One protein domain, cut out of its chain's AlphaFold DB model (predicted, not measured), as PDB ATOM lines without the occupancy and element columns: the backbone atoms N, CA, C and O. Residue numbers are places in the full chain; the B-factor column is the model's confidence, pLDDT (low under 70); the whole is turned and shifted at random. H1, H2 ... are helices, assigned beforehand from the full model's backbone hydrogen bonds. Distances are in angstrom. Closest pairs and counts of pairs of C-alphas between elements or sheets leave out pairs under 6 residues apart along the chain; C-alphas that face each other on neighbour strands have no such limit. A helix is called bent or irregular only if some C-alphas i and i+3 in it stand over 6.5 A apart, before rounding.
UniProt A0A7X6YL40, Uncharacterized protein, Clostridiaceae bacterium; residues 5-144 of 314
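AT A GLANCE: This is residues 5 to 144 of the 314 residues of an uncharacterized protein of Clostridiaceae bacterium (UniProt A0A7X6YL40). What shape does the backbone make? Three long helices form a flat, rather open slab: H5 and H7 pack on each other, H7 in the middle, and H8 lies across a gap on the other side of H7. H3 and the long unnamed stretch 18 to 31 sit in that gap, while H4 packs on H7 near its last residues and the short H1 and H6 lie near the opposite end. What is it built of? It is all helix, 140 printed residues with eight named helices, H1 to H8 in chain order, and no named strand; it is only just compact, close to loose, with a radius of gyration of the C-alphas of 16.9 A and spans of 50 by 38 by 20 A.

HOW THE PARTS SIT: What do the first helices meet? H1, residues 5 to 9, is close to but not clearly touching H7, residues 94 to 116, their closest C-alphas being Leu 7 and Ser 94 at 6.7 A. H2, residues 14 to 17, and H5, residues 56 to 75, are near each other, with 5 pairs of C-alphas within 10 A. What touches the hub, H7? With residues 106 to 113 alone it touches H3, residues 32 to 39, at C-alphas Val 37 and Val 109, 6.0 A, and with residues 111 to 116 alone H4, residues 41 to 52, at Ala 44 and Asn 112, 5.5 A. H5 touches it at C-alphas Gly 68 and Ser 101, 4.1 A, at a steep tilt of 38 degrees, opposite ways. H4 and H5 only just touch, only at the corner, with 3 pairs of C-alphas within 8 A, the closest those of Tyr 52 and Tyr 58 at 6.1 A. What of the rest? H6, residues 86 to 89, touches no helix; H8, residues 122 to 142, is close to but not clearly touching H3, C-alphas Ile 33 and Glu 132 at 7.5 A. Are the helix backbones whole? Every O i to N i+4 pair is within hydrogen-bond range in H1, H3 and H5, against 7 of 8 in H4, 14 of 19 in H7 and 12 of 17 in H8; H2 and H6 are too short for such a pair.

IN THESE COORDINATES: Where do the printed helices begin and end? H1 starts at C-alpha 5, (252.184, 162.468, 153.200), and H8 ends at C-alpha 142, (231.815, 149.403, 145.128). How long are they? From first to last C-alpha H7 measures 32.0 A, H8 31.7 A, H5 28.5 A, H4 15.2 A, H3 10.7 A, H1 6.1 A, H2 5.8 A and H6 4.9 A. Are they straight? H7 has a kink of 37 degrees near residue 101, and H8 is only just irregular, with C-alphas 138 and 141 at 6.9 A.

THE WHOLE: How far does it reach? The two C-alphas farthest apart, those of Asn 5 and Asn 119, are 50.5 A apart; residues 83 to 88, of which 86 to 88 belong to H6, and 117 to 124, of which 122 to 124 belong to H8, stand free. Is it continuous and confident? The printed part has no cut, the link from H2 to H3 is long, and no printed residue is under 70 in pLDDT.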
ATOM      1  N   ASN A   5     253.543 161.957 152.968       80.19
ATOM      2  CA  ASN A   5     252.184 162.468 153.200       80.19
ATOM      3  C   ASN A   5     251.097 161.568 152.598       80.19
ATOM      4  O   ASN A   5     250.053 161.365 153.207       80.19
ATOM      5  N   VAL A   6     251.346 161.012 151.411       78.06
ATOM      6  CA  VAL A   6     250.407 160.101 150.744       78.06
ATOM      7  C   VAL A   6     250.386 158.756 151.451       78.06
ATOM      8  O   VAL A   6     249.316 158.222 151.721       78.06
ATOM      9  N   LEU A   7     251.562 158.240 151.805       80.31
ATOM     10  CA  LEU A   7     251.693 157.008 152.568       80.31
ATOM     11  C   LEU A   7     250.926 157.090 153.897       80.31
ATOM     12  O   LEU A   7     250.214 156.156 154.248       80.31
ATOM     13  N   VAL A   8     251.023 158.220 154.605       83.56
ATOM     14  CA  VAL A   8     250.295 158.472 155.857       83.56
ATOM     15  C   VAL A   8     248.790 158.628 155.616       83.56
ATOM     16  O   VAL A   8     248.002 158.078 156.384       83.56
ATOM     17  N   ALA A   9     248.381 159.329 154.553       85.06
ATOM     18  CA  ALA A   9     246.969 159.557 154.235       85.06
ATOM     19  C   ALA A   9     246.196 158.257 153.950       85.06
ATOM     20  O   ALA A   9     245.026 158.161 154.308       85.06
ATOM     21  N   PHE A  10     246.853 157.260 153.354       86.81
ATOM     22  CA  PHE A  10     246.252 155.964 153.016       86.81
ATOM     23  C   PHE A  10     246.366 154.902 154.122       86.81
ATOM     24  O   PHE A  10     246.017 153.743 153.895       86.81
ATOM     25  N   LYS A  11     246.839 155.261 155.323       91.75
ATOM     26  CA  LYS A  11     246.784 154.351 156.472       91.75
ATOM     27  C   LYS A  11     245.351 154.163 156.952       91.75
ATOM     28  O   LYS A  11     244.580 155.118 157.058       91.75
ATOM     29  N   LEU A  12     245.050 152.941 157.360       93.81
ATOM     30  CA  LEU A  12     243.706 152.532 157.734       93.81
ATOM     31  C   LEU A  12     243.410 152.877 159.194       93.81
ATOM     32  O   LEU A  12     244.244 152.736 160.092       93.81
ATOM     33  N   SER A  13     242.201 153.343 159.464       93.94
ATOM     34  CA  SER A  13     241.637 153.273 160.806       93.94
ATOM     35  C   SER A  13     241.283 151.825 161.141       93.94
ATOM     36  O   SER A  13     241.046 150.999 160.265       93.94
ATOM     37  N   PHE A  14     241.225 151.508 162.434       93.69
ATOM     38  CA  PHE A  14     240.896 150.152 162.872       93.69
ATOM     39  C   PHE A  14     239.517 149.690 162.375       93.69
ATOM     40  O   PHE A  14     239.361 148.528 162.020       93.69
ATOM     41  N   LEU A  15     238.537 150.599 162.304       92.94
ATOM     42  CA  LEU A  15     237.171 150.281 161.883       92.94
ATOM     43  C   LEU A  15     237.084 149.874 160.403       92.94
ATOM     44  O   LEU A  15     236.270 149.022 160.062       92.94
ATOM     45  N   GLU A  16     237.953 150.418 159.546       92.75
ATOM     46  CA  GLU A  16     237.991 150.104 158.106       92.75
ATOM     47  C   GLU A  16     238.368 148.642 157.817       92.75
ATOM     48  O   GLU A  16     238.084 148.142 156.735       92.75
ATOM     49  N   LEU A  17     238.947 147.925 158.788       93.81
ATOM     50  CA  LEU A  17     239.213 146.485 158.674       93.81
ATOM     51  C   LEU A  17     237.965 145.610 158.881       93.81
ATOM     52  O   LEU A  17     238.004 144.410 158.602       93.81
ATOM     53  N   PHE A  18     236.878 146.192 159.394       91.75
ATOM     54  CA  PHE A  18     235.633 145.490 159.727       91.75
ATOM     55  C   PHE A  18     234.430 146.004 158.942       91.75
ATOM     56  O   PHE A  18     233.474 145.257 158.780       91.75
ATOM     57  N   ILE A  19     234.447 147.276 158.528       89.94
ATOM     58  CA  ILE A  19     233.324 147.935 157.859       89.94
ATOM     59  C   ILE A  19     233.847 148.839 156.739       89.94
ATOM     60  O   ILE A  19     234.582 149.799 156.984       89.94
ATOM     61  N   THR A  20     233.388 148.573 155.523       88.69
ATOM     62  CA  THR A  20     233.586 149.387 154.330       88.69
ATOM     63  C   THR A  20     232.574 150.520 154.354       88.69
ATOM     64  O   THR A  20     231.369 150.312 154.504       88.69
ATOM     65  N   GLN A  21     233.065 151.749 154.227       84.88
ATOM     66  CA  GLN A  21     232.193 152.917 154.162       84.88
ATOM     67  C   GLN A  21     231.452 152.945 152.817       84.88
ATOM     68  O   GLN A  21     232.102 152.710 151.800       84.88
ATOM     69  N   PRO A  22     230.155 153.314 152.764       79.38
ATOM     70  CA  PRO A  22     229.367 153.304 151.525       79.38
ATOM     71  C   PRO A  22     229.982 154.095 150.363       79.38
ATOM     72  O   PRO A  22     229.853 153.703 149.213       79.38
ATOM     73  N   ASN A  23     230.694 155.183 150.668       78.62
ATOM     74  CA  ASN A  23     231.334 156.045 149.668       78.62
ATOM     75  C   ASN A  23     232.803 155.673 149.398       78.62
ATOM     76  O   ASN A  23     233.514 156.422 148.728       78.62
ATOM     77  N   SER A  24     233.302 154.575 149.973       81.81
ATOM     78  CA  SER A  24     234.670 154.119 149.737       81.81
ATOM     79  C   SER A  24     234.778 153.473 148.363       81.81
ATOM     80  O   SER A  24     233.951 152.649 147.993       81.81
ATOM     81  N   ILE A  25     235.839 153.798 147.630       80.38
ATOM     82  CA  ILE A  25     236.176 153.124 146.367       80.38
ATOM     83  C   ILE A  25     236.926 151.809 146.648       80.38
ATOM     84  O   ILE A  25     236.911 150.886 145.842       80.38
ATOM     85  N   MET A  26     237.597 151.711 147.802       86.19
ATOM     86  CA  MET A  26     238.422 150.560 148.175       86.19
ATOM     87  C   MET A  26     237.792 149.772 149.324       86.19
ATOM     88  O   MET A  26     237.232 150.352 150.258       86.19
ATOM     89  N   ILE A  27     237.926 148.449 149.263       89.75
ATOM     90  CA  ILE A  27     237.436 147.510 150.275       89.75
ATOM     91  C   ILE A  27     238.646 146.986 151.045       89.75
ATOM     92  O   ILE A  27     239.528 146.353 150.465       89.75
ATOM     93  N   TYR A  28     238.689 147.256 152.349       92.12
ATOM     94  CA  TYR A  28     239.795 146.860 153.232       92.12
ATOM     95  C   TYR A  28     239.387 145.836 154.296       92.12
ATOM     96  O   TYR A  28     240.190 145.474 155.158       92.12
ATOM     97  N   GLU A  29     238.138 145.379 154.250       91.44
ATOM     98  CA  GLU A  29     237.602 144.444 155.225       91.44
ATOM     99  C   GLU A  29     238.300 143.082 155.183       91.44
ATOM    100  O   GLU A  29     238.515 142.494 154.126       91.44
ATOM    101  N   VAL A  30     238.564 142.524 156.367       91.75
ATOM    102  CA  VAL A  30     239.079 141.151 156.525       91.75
ATOM    103  C   VAL A  30     237.993 140.101 156.221       91.75
ATOM    104  O   VAL A  30     238.295 138.942 155.928       91.75
ATOM    105  N   GLY A  31     236.721 140.504 156.291       90.56
ATOM    106  CA  GLY A  31     235.550 139.659 156.077       90.56
ATOM    107  C   GLY A  31     234.983 139.086 157.378       90.56
ATOM    108  O   GLY A  31     235.703 138.557 158.229       90.56
ATOM    109  N   LEU A  32     233.658 139.166 157.527       90.50
ATOM    110  CA  LEU A  32     232.948 138.811 158.761       90.50
ATOM    111  C   LEU A  32     233.206 137.366 159.220       90.50
ATOM    112  O   LEU A  32     233.474 137.132 160.398       90.50
ATOM    113  N   ILE A  33     233.157 136.396 158.300       90.75
ATOM    114  CA  ILE A  33     233.401 134.977 158.613       90.75
ATOM    115  C   ILE A  33     234.831 134.785 159.126       90.75
ATOM    116  O   ILE A  33     235.028 134.170 160.177       90.75
ATOM    117  N   SER A  34     235.817 135.365 158.438       92.75
ATOM    118  CA  SER A  34     237.224 135.331 158.845       92.75
ATOM    119  C   SER A  34     237.410 135.909 160.245       92.75
ATOM    120  O   SER A  34     238.027 135.267 161.089       92.75
ATOM    121  N   ILE A  35     236.820 137.075 160.529       93.44
ATOM    122  CA  ILE A  35     236.877 137.716 161.850       93.44
ATOM    123  C   ILE A  35     236.293 136.801 162.930       93.44
ATOM    124  O   ILE A  35     236.956 136.552 163.938       93.44
ATOM    125  N   LEU A  36     235.093 136.247 162.717       92.81
ATOM    126  CA  LEU A  36     234.455 135.350 163.684       92.81
ATOM    127  C   LEU A  36     235.320 134.118 163.969       92.81
ATOM    128  O   LEU A  36     235.506 133.744 165.125       92.81
ATOM    129  N   VAL A  37     235.901 133.510 162.936       93.75
ATOM    130  CA  VAL A  37     236.791 132.351 163.087       93.75
ATOM    131  C   VAL A  37     238.100 132.729 163.792       93.75
ATOM    132  O   VAL A  37     238.606 131.960 164.619       93.75
ATOM    133  N   LEU A  38     238.661 133.903 163.494       95.75
ATOM    134  CA  LEU A  38     239.893 134.396 164.108       95.75
ATOM    135  C   LEU A  38     239.706 134.723 165.595       95.75
ATOM    136  O   LEU A  38     240.627 134.467 166.372       95.75
ATOM    137  N   LEU A  39     238.525 135.178 166.028       95.25
ATOM    138  CA  LEU A  39     238.216 135.391 167.452       95.25
ATOM    139  C   LEU A  39     238.378 134.108 168.285       95.25
ATOM    140  O   LEU A  39     238.799 134.159 169.441       95.25
ATOM    141  N   PHE A  40     238.121 132.939 167.693       95.56
ATOM    142  CA  PHE A  40     238.260 131.638 168.356       95.56
ATOM    143  C   PHE A  40     239.648 130.989 168.198       95.56
ATOM    144  O   PHE A  40     239.857 129.851 168.635       95.56
ATOM    145  N   THR A  41     240.629 131.714 167.647       96.56
ATOM    146  CA  THR A  41     242.030 131.267 167.521       96.56
ATOM    147  C   THR A  41     242.626 130.716 168.825       96.56
ATOM    148  O   THR A  41     243.250 129.654 168.770       96.56
ATOM    149  N   PRO A  42     242.411 131.310 170.021       96.00
ATOM    150  CA  PRO A  42     242.961 130.758 171.264       96.00
ATOM    151  C   PRO A  42     242.500 129.320 171.559       96.00
ATOM    152  O   PRO A  42     243.279 128.490 172.038       96.00
ATOM    153  N   ILE A  43     241.246 128.989 171.226       94.88
ATOM    154  CA  ILE A  43     240.699 127.635 171.389       94.88
ATOM    155  C   ILE A  43     241.344 126.681 170.376       94.88
ATOM    156  O   ILE A  43     241.720 125.561 170.739       94.88
ATOM    157  N   ALA A  44     241.502 127.119 169.122       94.38
ATOM    158  CA  ALA A  44     242.173 126.341 168.083       94.38
ATOM    159  C   ALA A  44     243.636 126.047 168.458       94.38
ATOM    160  O   ALA A  44     244.046 124.886 168.410       94.38
ATOM    161  N   ILE A  45     244.383 127.044 168.951       95.38
ATOM    162  CA  ILE A  45     245.755 126.878 169.460       95.38
ATOM    163  C   ILE A  45     245.800 125.842 170.582       95.38
ATOM    164  O   ILE A  45     246.645 124.949 170.542       95.38
ATOM    165  N   LYS A  46     244.884 125.905 171.561       94.19
ATOM    166  CA  LYS A  46     244.835 124.922 172.657       94.19
ATOM    167  C   LYS A  46     244.671 123.497 172.119       94.19
ATOM    168  O   LYS A  46     245.416 122.607 172.523       94.19
ATOM    169  N   LYS A  47     243.745 123.280 171.177       91.62
ATOM    170  CA  LYS A  47     243.526 121.966 170.542       91.62
ATOM    171  C   LYS A  47     244.729 121.510 169.707       91.62
ATOM    172  O   LYS A  47     245.088 120.333 169.741       91.62
ATOM    173  N   LEU A  48     245.351 122.424 168.963       92.44
ATOM    174  CA  LEU A  48     246.526 122.149 168.137       92.44
ATOM    175  C   LEU A  48     247.736 121.779 168.987       92.44
ATOM    176  O   LEU A  48     248.384 120.775 168.705       92.44
ATOM    177  N   LYS A  49     248.001 122.534 170.054       92.31
ATOM    178  CA  LYS A  49     249.121 122.297 170.965       92.31
ATOM    179  C   LYS A  49     249.030 120.925 171.628       92.31
ATOM    180  O   LYS A  49     250.048 120.269 171.774       92.31
ATOM    181  N   THR A  50     247.838 120.431 171.958       88.81
ATOM    182  CA  THR A  50     247.697 119.080 172.534       88.81
ATOM    183  C   THR A  50     248.114 117.967 171.566       88.81
ATOM    184  O   THR A  50     248.627 116.945 172.007       88.81
ATOM    185  N   LYS A  51     247.899 118.135 170.253       86.12
ATOM    186  CA  LYS A  51     248.058 117.050 169.263       86.12
ATOM    187  C   LYS A  51     249.271 117.194 168.336       86.12
ATOM    188  O   LYS A  51     249.796 116.192 167.868       86.12
ATOM    189  N   TYR A  52     249.690 118.420 168.044       89.62
ATOM    190  CA  TYR A  52     250.660 118.751 166.995       89.62
ATOM    191  C   TYR A  52     251.828 119.599 167.513       89.62
ATOM    192  O   TYR A  52     252.530 120.221 166.711       89.62
ATOM    193  N   ASN A  53     252.045 119.653 168.833       88.88
ATOM    194  CA  ASN A  53     253.147 120.428 169.405       88.88
ATOM    195  C   ASN A  53     254.481 120.075 168.730       88.88
ATOM    196  O   ASN A  53     254.739 118.908 168.444       88.88
ATOM    197  N   ASN A  54     255.325 121.078 168.493       86.38
ATOM    198  CA  ASN A  54     256.647 120.945 167.862       86.38
ATOM    199  C   ASN A  54     256.679 120.378 166.427       86.38
ATOM    200  O   ASN A  54     257.765 120.235 165.869       86.38
ATOM    201  N   THR A  55     255.533 120.110 165.793       93.25
ATOM    202  CA  THR A  55     255.491 119.747 164.365       93.25
ATOM    203  C   THR A  55     255.689 120.975 163.478       93.25
ATOM    204  O   THR A  55     255.317 122.090 163.853       93.25
ATOM    205  N   ASP A  56     256.212 120.780 162.268       93.56
ATOM    206  CA  ASP A  56     256.389 121.883 161.313       93.56
ATOM    207  C   ASP A  56     255.055 122.497 160.878       93.56
ATOM    208  O   ASP A  56     254.976 123.698 160.644       93.56
ATOM    209  N   PHE A  57     253.976 121.709 160.886       93.44
ATOM    210  CA  PHE A  57     252.617 122.212 160.697       93.44
ATOM    211  C   PHE A  57     252.226 123.241 161.767       93.44
ATOM    212  O   PHE A  57     251.733 124.317 161.437       93.44
ATOM    213  N   TYR A  58     252.469 122.938 163.048       95.31
ATOM    214  CA  TYR A  58     252.169 123.871 164.135       95.31
ATOM    215  C   TYR A  58     253.040 125.130 164.057       95.31
ATOM    216  O   TYR A  58     252.527 126.236 164.218       95.31
ATOM    217  N   LYS A  59     254.337 124.982 163.750       95.56
ATOM    218  CA  LYS A  59     255.241 126.127 163.543       95.56
ATOM    219  C   LYS A  59     254.761 127.017 162.395       95.56
ATOM    220  O   LYS A  59     254.694 128.228 162.574       95.56
ATOM    221  N   PHE A  60     254.380 126.428 161.259       96.19
ATOM    222  CA  PHE A  60     253.834 127.163 160.117       96.19
ATOM    223  C   PHE A  60     252.533 127.884 160.475       96.19
ATOM    224  O   PHE A  60     252.387 129.058 160.164       96.19
ATOM    225  N   TYR A  61     251.611 127.225 161.180       97.50
ATOM    226  CA  TYR A  61     250.371 127.854 161.637       97.50
ATOM    227  C   TYR A  61     250.639 129.091 162.512       97.50
ATOM    228  O   TYR A  61     250.055 130.147 162.277       97.50
ATOM    229  N   ILE A  62     251.551 128.985 163.487       97.25
ATOM    230  CA  ILE A  62     251.923 130.112 164.355       97.25
ATOM    231  C   ILE A  62     252.630 131.214 163.558       97.25
ATOM    232  O   ILE A  62     252.325 132.388 163.751       97.25
ATOM    233  N   PHE A  63     253.528 130.854 162.640       97.75
ATOM    234  CA  PHE A  63     254.189 131.805 161.747       97.75
ATOM    235  C   PHE A  63     253.182 132.585 160.893       97.75
ATOM    236  O   PHE A  63     253.259 133.811 160.839       97.75
ATOM    237  N   SER A  64     252.213 131.900 160.282       98.00
ATOM    238  CA  SER A  64     251.158 132.525 159.482       98.00
ATOM    239  C   SER A  64     250.270 133.435 160.332       98.00
ATOM    240  O   SER A  64     249.981 134.558 159.933       98.00
ATOM    241  N   LEU A  65     249.899 133.012 161.545       98.12
ATOM    242  CA  LEU A  65     249.135 133.849 162.473       98.12
ATOM    243  C   LEU A  65     249.880 135.139 162.833       98.12
ATOM    244  O   LEU A  65     249.317 136.224 162.721       98.12
ATOM    245  N   ILE A  66     251.144 135.023 163.246       98.12
ATOM    246  CA  ILE A  66     251.958 136.173 163.650       98.12
ATOM    247  C   ILE A  66     252.189 137.103 162.459       98.12
ATOM    248  O   ILE A  66     251.955 138.302 162.572       98.12
ATOM    249  N   THR A  67     252.603 136.558 161.314       98.06
ATOM    250  CA  THR A  67     252.887 137.351 160.110       98.06
ATOM    251  C   THR A  67     251.635 138.065 159.615       98.06
ATOM    252  O   THR A  67     251.686 139.264 159.356       98.06
ATOM    253  N   GLY A  68     250.494 137.370 159.565       97.81
ATOM    254  CA  GLY A  68     249.222 137.963 159.166       97.81
ATOM    255  C   GLY A  68     248.809 139.129 160.069       97.81
ATOM    256  O   GLY A  68     248.501 140.213 159.577       97.81
ATOM    257  N   ILE A  69     248.894 138.947 161.392       97.12
ATOM    258  CA  ILE A  69     248.585 140.005 162.367       97.12
ATOM    259  C   ILE A  69     249.557 141.185 162.248       97.12
ATOM    260  O   ILE A  69     249.115 142.331 162.280       97.12
ATOM    261  N   ILE A  70     250.863 140.936 162.095       97.19
ATOM    262  CA  ILE A  70     251.859 142.003 161.925       97.19
ATOM    263  C   ILE A  70     251.553 142.818 160.667       97.19
ATOM    264  O   ILE A  70     251.462 144.041 160.756       97.19
ATOM    265  N   CYS A  71     251.332 142.163 159.521       96.44
ATOM    266  CA  CYS A  71     250.981 142.841 158.273       96.44
ATOM    267  C   CYS A  71     249.721 143.704 158.428       96.44
ATOM    268  O   CYS A  71     249.715 144.850 157.987       96.44
ATOM    269  N   LEU A  72     248.693 143.189 159.108       96.12
ATOM    270  CA  LEU A  72     247.454 143.914 159.390       96.12
ATOM    271  C   LEU A  72     247.699 145.140 160.283       96.12
ATOM    272  O   LEU A  72     247.266 146.238 159.939       96.12
ATOM    273  N   ILE A  73     248.449 144.999 161.381       96.19
ATOM    274  CA  ILE A  73     248.804 146.120 162.269       96.19
ATOM    275  C   ILE A  73     249.592 147.195 161.513       96.19
ATOM    276  O   ILE A  73     249.335 148.383 161.697       96.19
ATOM    277  N   MET A  74     250.510 146.796 160.630       94.81
ATOM    278  CA  MET A  74     251.323 147.718 159.832       94.81
ATOM    279  C   MET A  74     250.503 148.582 158.863       94.81
ATOM    280  O   MET A  74     250.992 149.617 158.410       94.81
ATOM    281  N   THR A  75     249.257 148.203 158.567       95.12
ATOM    282  CA  THR A  75     248.348 149.015 157.741       95.12
ATOM    283  C   THR A  75     247.721 150.180 158.506       95.12
ATOM    284  O   THR A  75     247.305 151.165 157.891       95.12
ATOM    285  N   LEU A  76     247.672 150.090 159.841       95.88
ATOM    286  CA  LEU A  76     246.901 150.990 160.687       95.88
ATOM    287  C   LEU A  76     247.590 152.341 160.916       95.88
ATOM    288  O   LEU A  76     248.814 152.440 160.985       95.88
ATOM    289  N   LYS A  77     246.786 153.383 161.166       94.69
ATOM    290  CA  LYS A  77     247.246 154.743 161.512       94.69
ATOM    291  C   LYS A  77     248.197 154.787 162.709       94.69
ATOM    292  O   LYS A  77     249.109 155.607 162.719       94.69
ATOM    293  N   VAL A  78     247.999 153.899 163.686       94.06
ATOM    294  CA  VAL A  78     248.849 153.780 164.884       94.06
ATOM    295  C   VAL A  78     250.268 153.308 164.559       94.06
ATOM    296  O   VAL A  78     251.198 153.623 165.296       94.06
ATOM    297  N   PHE A  79     250.460 152.566 163.466       94.25
ATOM    298  CA  PHE A  79     251.771 152.038 163.124       94.25
ATOM    299  C   PHE A  79     252.607 153.093 162.372       94.25
ATOM    300  O   PHE A  79     252.157 153.615 161.346       94.25
ATOM    301  N   PRO A  80     253.832 153.410 162.831       92.38
ATOM    302  CA  PRO A  80     254.674 154.481 162.290       92.38
ATOM    303  C   PRO A  80     255.424 154.047 161.009       92.38
ATOM    304  O   PRO A  80     256.652 154.038 160.950       92.38
ATOM    305  N   PHE A  81     254.681 153.647 159.973       90.25
ATOM    306  CA  PHE A  81     255.208 153.052 158.733       90.25
ATOM    307  C   PHE A  81     256.244 153.922 157.992       90.25
ATOM    308  O   PHE A  81     257.182 153.416 157.384       90.25
ATOM    309  N   GLU A  82     256.100 155.239 158.058       88.62
ATOM    310  CA  GLU A  82     256.962 156.250 157.445       88.62
ATOM    311  C   GLU A  82     258.413 156.222 157.945       88.62
ATOM    312  O   GLU A  82     259.320 156.652 157.226       88.62
ATOM    313  N   PHE A  83     258.647 155.664 159.134       91.12
ATOM    314  CA  PHE A  83     259.978 155.540 159.727       91.12
ATOM    315  C   PHE A  83     260.687 154.229 159.358       91.12
ATOM    316  O   PHE A  83     261.832 154.022 159.754       91.12
ATOM    317  N   LEU A  84     260.039 153.341 158.594       90.44
ATOM    318  CA  LEU A  84     260.682 152.128 158.091       90.44
ATOM    319  C   LEU A  84     261.785 152.444 157.061       90.44
ATOM    320  O   LEU A  84     261.824 153.548 156.514       90.44
ATOM    321  N   PRO A  85     262.678 151.485 156.750       89.88
ATOM    322  CA  PRO A  85     263.632 151.612 155.651       89.88
ATOM    323  C   PRO A  85     262.951 151.847 154.294       89.88
ATOM    324  O   PRO A  85     261.828 151.395 154.053       89.88
ATOM    325  N   SER A  86     263.657 152.513 153.379       82.12
ATOM    326  CA  SER A  86     263.151 152.868 152.043       82.12
ATOM    327  C   SER A  86     262.688 151.665 151.218       82.12
ATOM    328  O   SER A  86     261.701 151.754 150.490       82.12
ATOM    329  N   THR A  87     263.332 150.511 151.394       82.19
ATOM    330  CA  THR A  87     262.952 149.246 150.750       82.19
ATOM    331  C   THR A  87     261.532 148.808 151.107       82.19
ATOM    332  O   THR A  87     260.792 148.375 150.229       82.19
ATOM    333  N   LEU A  88     261.110 148.974 152.366       82.19
ATOM    334  CA  LEU A  88     259.744 148.656 152.798       82.19
ATOM    335  C   LEU A  88     258.748 149.732 152.356       82.19
ATOM    336  O   LEU A  88     257.620 149.421 151.980       82.19
ATOM    337  N   LYS A  89     259.166 151.000 152.327       82.62
ATOM    338  CA  LYS A  89     258.329 152.106 151.835       82.62
ATOM    339  C   LYS A  89     258.118 152.093 150.321       82.62
ATOM    340  O   LYS A  89     257.189 152.740 149.838       82.62
ATOM    341  N   MET A  90     258.884 151.291 149.577       76.81
ATOM    342  CA  MET A  90     258.647 151.018 148.156       76.81
ATOM    343  C   MET A  90     257.274 150.378 147.890       76.81
ATOM    344  O   MET A  90     256.752 150.509 146.785       76.81
ATOM    345  N   LEU A  91     256.630 149.781 148.903       79.75
ATOM    346  CA  LEU A  91     255.226 149.356 148.831       79.75
ATOM    347  C   LEU A  91     254.256 150.515 148.525       79.75
ATOM    348  O   LEU A  91     253.130 150.236 148.133       79.75
ATOM    349  N   GLN A  92     254.675 151.783 148.641       76.31
ATOM    350  CA  GLN A  92     253.924 153.034 148.412       76.31
ATOM    351  C   GLN A  92     252.727 153.255 149.350       76.31
ATOM    352  O   GLN A  92     252.612 154.333 149.931       76.31
ATOM    353  N   PHE A  93     251.862 152.255 149.527       86.12
ATOM    354  CA  PHE A  93     250.673 152.310 150.372       86.12
ATOM    355  C   PHE A  93     250.680 151.160 151.378       86.12
ATOM    356  O   PHE A  93     250.832 149.998 151.001       86.12
ATOM    357  N   SER A  94     250.483 151.475 152.661       89.81
ATOM    358  CA  SER A  94     250.522 150.474 153.732       89.81
ATOM    359  C   SER A  94     249.393 149.448 153.619       89.81
ATOM    360  O   SER A  94     249.605 148.290 153.969       89.81
ATOM    361  N   PHE A  95     248.229 149.816 153.063       91.12
ATOM    362  CA  PHE A  95     247.119 148.881 152.850       91.12
ATOM    363  C   PHE A  95     247.470 147.722 151.905       91.12
ATOM    364  O   PHE A  95     246.828 146.682 151.989       91.12
ATOM    365  N   ARG A  96     248.508 147.827 151.052       91.94
ATOM    366  CA  ARG A  96     248.973 146.688 150.231       91.94
ATOM    367  C   ARG A  96     249.447 145.514 151.089       91.94
ATOM    368  O   ARG A  96     249.430 144.373 150.642       91.94
ATOM    369  N   LEU A  97     249.803 145.755 152.354       94.00
ATOM    370  CA  LEU A  97     250.097 144.675 153.294       94.00
ATOM    371  C   LEU A  97     248.877 143.820 153.657       94.00
ATOM    372  O   LEU A  97     249.060 142.714 154.171       94.00
ATOM    373  N   LEU A  98     247.654 144.265 153.344       95.00
ATOM    374  CA  LEU A  98     246.465 143.427 153.460       95.00
ATOM    375  C   LEU A  98     246.524 142.207 152.536       95.00
ATOM    376  O   LEU A  98     245.982 141.176 152.906       95.00
ATOM    377  N   GLU A  99     247.229 142.261 151.401       94.31
ATOM    378  CA  GLU A  99     247.411 141.089 150.528       94.31
ATOM    379  C   GLU A  99     248.152 139.964 151.265       94.31
ATOM    380  O   GLU A  99     247.696 138.820 151.310       94.31
ATOM    381  N   PHE A 100     249.258 140.309 151.931       95.19
ATOM    382  CA  PHE A 100     250.023 139.366 152.748       95.19
ATOM    383  C   PHE A 100     249.232 138.926 153.981       95.19
ATOM    384  O   PHE A 100     249.216 137.739 154.305       95.19
ATOM    385  N   SER A 101     248.538 139.858 154.645       96.75
ATOM    386  CA  SER A 101     247.656 139.540 155.772       96.75
ATOM    387  C   SER A 101     246.607 138.501 155.378       96.75
ATOM    388  O   SER A 101     246.508 137.457 156.018       96.75
ATOM    389  N   SER A 102     245.872 138.741 154.292       94.81
ATOM    390  CA  SER A 102     244.843 137.840 153.774       94.81
ATOM    391  C   SER A 102     245.418 136.477 153.408       94.81
ATOM    392  O   SER A 102     244.862 135.456 153.810       94.81
ATOM    393  N   PHE A 103     246.568 136.436 152.726       96.50
ATOM    394  CA  PHE A 103     247.244 135.183 152.385       96.50
ATOM    395  C   PHE A 103     247.582 134.342 153.626       96.50
ATOM    396  O   PHE A 103     247.236 133.162 153.695       96.50
ATOM    397  N   PHE A 104     248.235 134.933 154.629       97.88
ATOM    398  CA  PHE A 104     248.641 134.191 155.823       97.88
ATOM    399  C   PHE A 104     247.455 133.832 156.728       97.88
ATOM    400  O   PHE A 104     247.373 132.700 157.218       97.88
ATOM    401  N   LEU A 105     246.512 134.757 156.927       97.38
ATOM    402  CA  LEU A 105     245.329 134.515 157.753       97.38
ATOM    403  C   LEU A 105     244.373 133.502 157.116       97.38
ATOM    404  O   LEU A 105     243.716 132.783 157.864       97.38
ATOM    405  N   ALA A 106     244.343 133.347 155.788       95.56
ATOM    406  CA  ALA A 106     243.544 132.307 155.134       95.56
ATOM    407  C   ALA A 106     243.912 130.895 155.630       95.56
ATOM    408  O   ALA A 106     243.027 130.091 155.933       95.56
ATOM    409  N   PHE A 107     245.208 130.597 155.810       95.94
ATOM    410  CA  PHE A 107     245.640 129.320 156.392       95.94
ATOM    411  C   PHE A 107     245.169 129.161 157.840       95.94
ATOM    412  O   PHE A 107     244.735 128.078 158.237       95.94
ATOM    413  N   VAL A 108     245.238 130.235 158.631       97.62
ATOM    414  CA  VAL A 108     244.795 130.235 160.029       97.62
ATOM    415  C   VAL A 108     243.292 129.990 160.112       97.62
ATOM    416  O   VAL A 108     242.867 129.116 160.863       97.62
ATOM    417  N   VAL A 109     242.495 130.710 159.319       95.62
ATOM    418  CA  VAL A 109     241.036 130.571 159.248       95.62
ATOM    419  C   VAL A 109     240.658 129.148 158.845       95.62
ATOM    420  O   VAL A 109     239.869 128.514 159.545       95.62
ATOM    421  N   ALA A 110     241.279 128.592 157.802       92.56
ATOM    422  CA  ALA A 110     241.008 127.226 157.357       92.56
ATOM    423  C   ALA A 110     241.313 126.176 158.445       92.56
ATOM    424  O   ALA A 110     240.499 125.284 158.705       92.56
ATOM    425  N   VAL A 111     242.460 126.293 159.123       93.56
ATOM    426  CA  VAL A 111     242.829 125.384 160.223       93.56
ATOM    427  C   VAL A 111     241.907 125.572 161.429       93.56
ATOM    428  O   VAL A 111     241.483 124.590 162.041       93.56
ATOM    429  N   ASN A 112     241.556 126.811 161.772       95.31
ATOM    430  CA  ASN A 112     240.631 127.097 162.863       95.31
ATOM    431  C   ASN A 112     239.261 126.480 162.593       95.31
ATOM    432  O   ASN A 112     238.731 125.814 163.476       95.31
ATOM    433  N   ILE A 113     238.717 126.636 161.383       91.69
ATOM    434  CA  ILE A 113     237.453 126.017 160.970       91.69
ATOM    435  C   ILE A 113     237.499 124.503 161.220       91.69
ATOM    436  O   ILE A 113     236.641 123.981 161.933       91.69
ATOM    437  N   GLU A 114     238.538 123.805 160.747       89.19
ATOM    438  CA  GLU A 114     238.675 122.350 160.927       89.19
ATOM    439  C   GLU A 114     238.854 121.920 162.393       89.19
ATOM    440  O   GLU A 114     238.376 120.854 162.787       89.19
ATOM    441  N   LYS A 115     239.503 122.730 163.238       89.88
ATOM    442  CA  LYS A 115     239.675 122.413 164.668       89.88
ATOM    443  C   LYS A 115     238.492 122.814 165.541       89.88
ATOM    444  O   LYS A 115     238.294 122.217 166.608       89.88
ATOM    445  N   LEU A 116     237.728 123.825 165.152       89.19
ATOM    446  CA  LEU A 116     236.577 124.314 165.907       89.19
ATOM    447  C   LEU A 116     235.328 123.502 165.572       89.19
ATOM    448  O   LEU A 116     234.678 123.012 166.497       89.19
ATOM    449  N   LEU A 117     235.049 123.286 164.285       85.12
ATOM    450  CA  LEU A 117     233.917 122.489 163.831       85.12
ATOM    451  C   LEU A 117     234.285 121.004 163.836       85.12
ATOM    452  O   LEU A 117     235.179 120.538 163.132       85.12
ATOM    453  N   ARG A 118     233.575 120.225 164.649       75.94
ATOM    454  CA  ARG A 118     233.768 118.776 164.713       75.94
ATOM    455  C   ARG A 118     233.090 118.124 163.505       75.94
ATOM    456  O   ARG A 118     231.905 118.338 163.294       75.94
ATOM    457  N   ASN A 119     233.811 117.261 162.786       78.19
ATOM    458  CA  ASN A 119     233.281 116.443 161.683       78.19
ATOM    459  C   ASN A 119     232.753 117.235 160.469       78.19
ATOM    460  O   ASN A 119     231.716 116.862 159.922       78.19
ATOM    461  N   ILE A 120     233.472 118.273 160.026       82.31
ATOM    462  CA  ILE A 120     233.165 118.968 158.764       82.31
ATOM    463  C   ILE A 120     233.019 117.957 157.622       82.31
ATOM    464  O   ILE A 120     233.934 117.180 157.329       82.31
ATOM    465  N   LYS A 121     231.870 117.996 156.952       87.00
ATOM    466  CA  LYS A 121     231.599 117.287 155.703       87.00
ATOM    467  C   LYS A 121     231.759 118.245 154.526       87.00
ATOM    468  O   LYS A 121     231.707 119.461 154.670       87.00
ATOM    469  N   TYR A 122     231.871 117.686 153.322       84.69
ATOM    470  CA  TYR A 122     231.956 118.483 152.091       84.69
ATOM    471  C   TYR A 122     230.766 119.449 151.924       84.69
ATOM    472  O   TYR A 122     230.942 120.549 151.414       84.69
ATOM    473  N   LYS A 123     229.568 119.061 152.396       87.06
ATOM    474  CA  LYS A 123     228.369 119.912 152.371       87.06
ATOM    475  C   LYS A 123     228.534 121.175 153.218       87.06
ATOM    476  O   LYS A 123     228.097 122.231 152.786       87.06
ATOM    477  N   ASP A 124     229.194 121.078 154.370       87.69
ATOM    478  CA  ASP A 124     229.408 122.223 155.262       87.69
ATOM    479  C   ASP A 124     230.368 123.234 154.620       87.69
ATOM    480  O   ASP A 124     230.141 124.435 154.692       87.69
ATOM    481  N   ILE A 125     231.390 122.740 153.910       87.06
ATOM    482  CA  ILE A 125     232.315 123.583 153.134       87.06
ATOM    483  C   ILE A 125     231.560 124.320 152.021       87.06
ATOM    484  O   ILE A 125     231.741 125.521 151.861       87.06
ATOM    485  N   ILE A 126     230.677 123.626 151.292       89.81
ATOM    486  CA  ILE A 126     229.844 124.249 150.252       89.81
ATOM    487  C   ILE A 126     228.954 125.346 150.850       89.81
ATOM    488  O   ILE A 126     228.839 126.419 150.267       89.81
ATOM    489  N   ILE A 127     228.351 125.106 152.018       90.62
ATOM    490  CA  ILE A 127     227.523 126.108 152.703       90.62
ATOM    491  C   ILE A 127     228.357 127.336 153.085       90.62
ATOM    492  O   ILE A 127     227.926 128.454 152.817       90.62
ATOM    493  N   ILE A 128     229.549 127.146 153.663       89.00
ATOM    494  CA  ILE A 128     230.457 128.252 154.010       89.00
ATOM    495  C   ILE A 128     230.824 129.057 152.756       89.00
ATOM    496  O   ILE A 128     230.707 130.277 152.776       89.00
ATOM    497  N   MET A 129     231.165 128.390 151.649       89.69
ATOM    498  CA  MET A 129     231.472 129.063 150.381       89.69
ATOM    499  C   MET A 129     230.289 129.877 149.843       89.69
ATOM    500  O   MET A 129     230.475 131.000 149.389       89.69
ATOM    501  N   ILE A 130     229.064 129.340 149.899       93.56
ATOM    502  CA  ILE A 130     227.862 130.074 149.467       93.56
ATOM    503  C   ILE A 130     227.642 131.309 150.350       93.56
ATOM    504  O   ILE A 130     227.326 132.378 149.833       93.56
ATOM    505  N   LEU A 131     227.831 131.185 151.667       92.25
ATOM    506  CA  LEU A 131     227.728 132.319 152.589       92.25
ATOM    507  C   LEU A 131     228.786 133.387 152.294       92.25
ATOM    508  O   LEU A 131     228.453 134.568 152.265       92.25
ATOM    509  N   GLU A 132     230.031 132.992 152.022       90.19
ATOM    510  CA  GLU A 132     231.089 133.911 151.589       90.19
ATOM    511  C   GLU A 132     230.712 134.620 150.280       90.19
ATOM    512  O   GLU A 132     230.811 135.844 150.196       90.19
ATOM    513  N   MET A 133     230.188 133.898 149.284       90.88
ATOM    514  CA  MET A 133     229.715 134.499 148.029       90.88
ATOM    515  C   MET A 133     228.592 135.522 148.257       90.88
ATOM    516  O   MET A 133     228.630 136.606 147.682       90.88
ATOM    517  N   ILE A 134     227.615 135.214 149.115       93.00
ATOM    518  CA  ILE A 134     226.524 136.145 149.448       93.00
ATOM    519  C   ILE A 134     227.055 137.379 150.186       93.00
ATOM    520  O   ILE A 134     226.628 138.491 149.902       93.00
ATOM    521  N   LEU A 135     227.985 137.214 151.128       90.31
ATOM    522  CA  LEU A 135     228.560 138.352 151.849       90.31
ATOM    523  C   LEU A 135     229.402 139.234 150.925       90.31
ATOM    524  O   LEU A 135     229.320 140.454 151.002       90.31
ATOM    525  N   THR A 136     230.175 138.629 150.022       87.62
ATOM    526  CA  THR A 136     230.989 139.382 149.059       87.62
ATOM    527  C   THR A 136     230.155 140.089 147.991       87.62
ATOM    528  O   THR A 136     230.563 141.151 147.525       87.62
ATOM    529  N   SER A 137     228.971 139.575 147.634       87.50
ATOM    530  CA  SER A 137     228.096 140.231 146.651       87.50
ATOM    531  C   SER A 137     227.546 141.574 147.139       87.50
ATOM    532  O   SER A 137     227.235 142.433 146.314       87.50
ATOM    533  N   LEU A 138     227.506 141.809 148.456       86.00
ATOM    534  CA  LEU A 138     227.161 143.114 149.032       86.00
ATOM    535  C   LEU A 138     228.141 144.211 148.604       86.00
ATOM    536  O   LEU A 138     227.747 145.369 148.506       86.00
ATOM    537  N   PHE A 139     229.387 143.852 148.286       87.00
ATOM    538  CA  PHE A 139     230.392 144.806 147.829       87.00
ATOM    539  C   PHE A 139     230.316 145.119 146.334       87.00
ATOM    540  O   PHE A 139     231.094 145.936 145.845       87.00
ATOM    541  N   PHE A 140     229.380 144.517 145.595       83.31
ATOM    542  CA  PHE A 140     229.216 144.784 144.166       83.31
ATOM    543  C   PHE A 140     228.935 146.268 143.879       83.31
ATOM    544  O   PHE A 140     229.337 146.774 142.838       83.31
ATOM    545  N   CYS A 141     228.318 146.994 144.821       79.44
ATOM    546  CA  CYS A 141     228.091 148.438 144.709       79.44
ATOM    547  C   CYS A 141     229.378 149.284 144.701       79.44
ATOM    548  O   CYS A 141     229.337 150.417 144.232       79.44
ATOM    549  N   HIS A 142     230.505 148.746 145.175       82.81
ATOM    550  CA  HIS A 142     231.815 149.403 145.128       82.81
ATOM    551  C   HIS A 142     232.578 149.105 143.826       82.81
ATOM    552  O   HIS A 142     233.658 149.651 143.598       82.81
ATOM    553  N   LEU A 143     232.049 148.228 142.959       78.00
ATOM    554  CA  LEU A 143     232.664 147.916 141.673       78.00
ATOM    555  C   LEU A 143     232.280 148.968 140.629       78.00
ATOM    556  O   LEU A 143     231.199 148.939 140.046       78.00
ATOM    557  N   HIS A 144     233.229 149.844 140.326       73.56
ATOM    558  CA  HIS A 144     233.148 150.847 139.264       73.56
ATOM    559  C   HIS A 144     233.390 150.245 137.862       73.56
ATOM    560  O   HIS A 144     234.219 150.730 137.101       73.56
TER     561      HIS A 144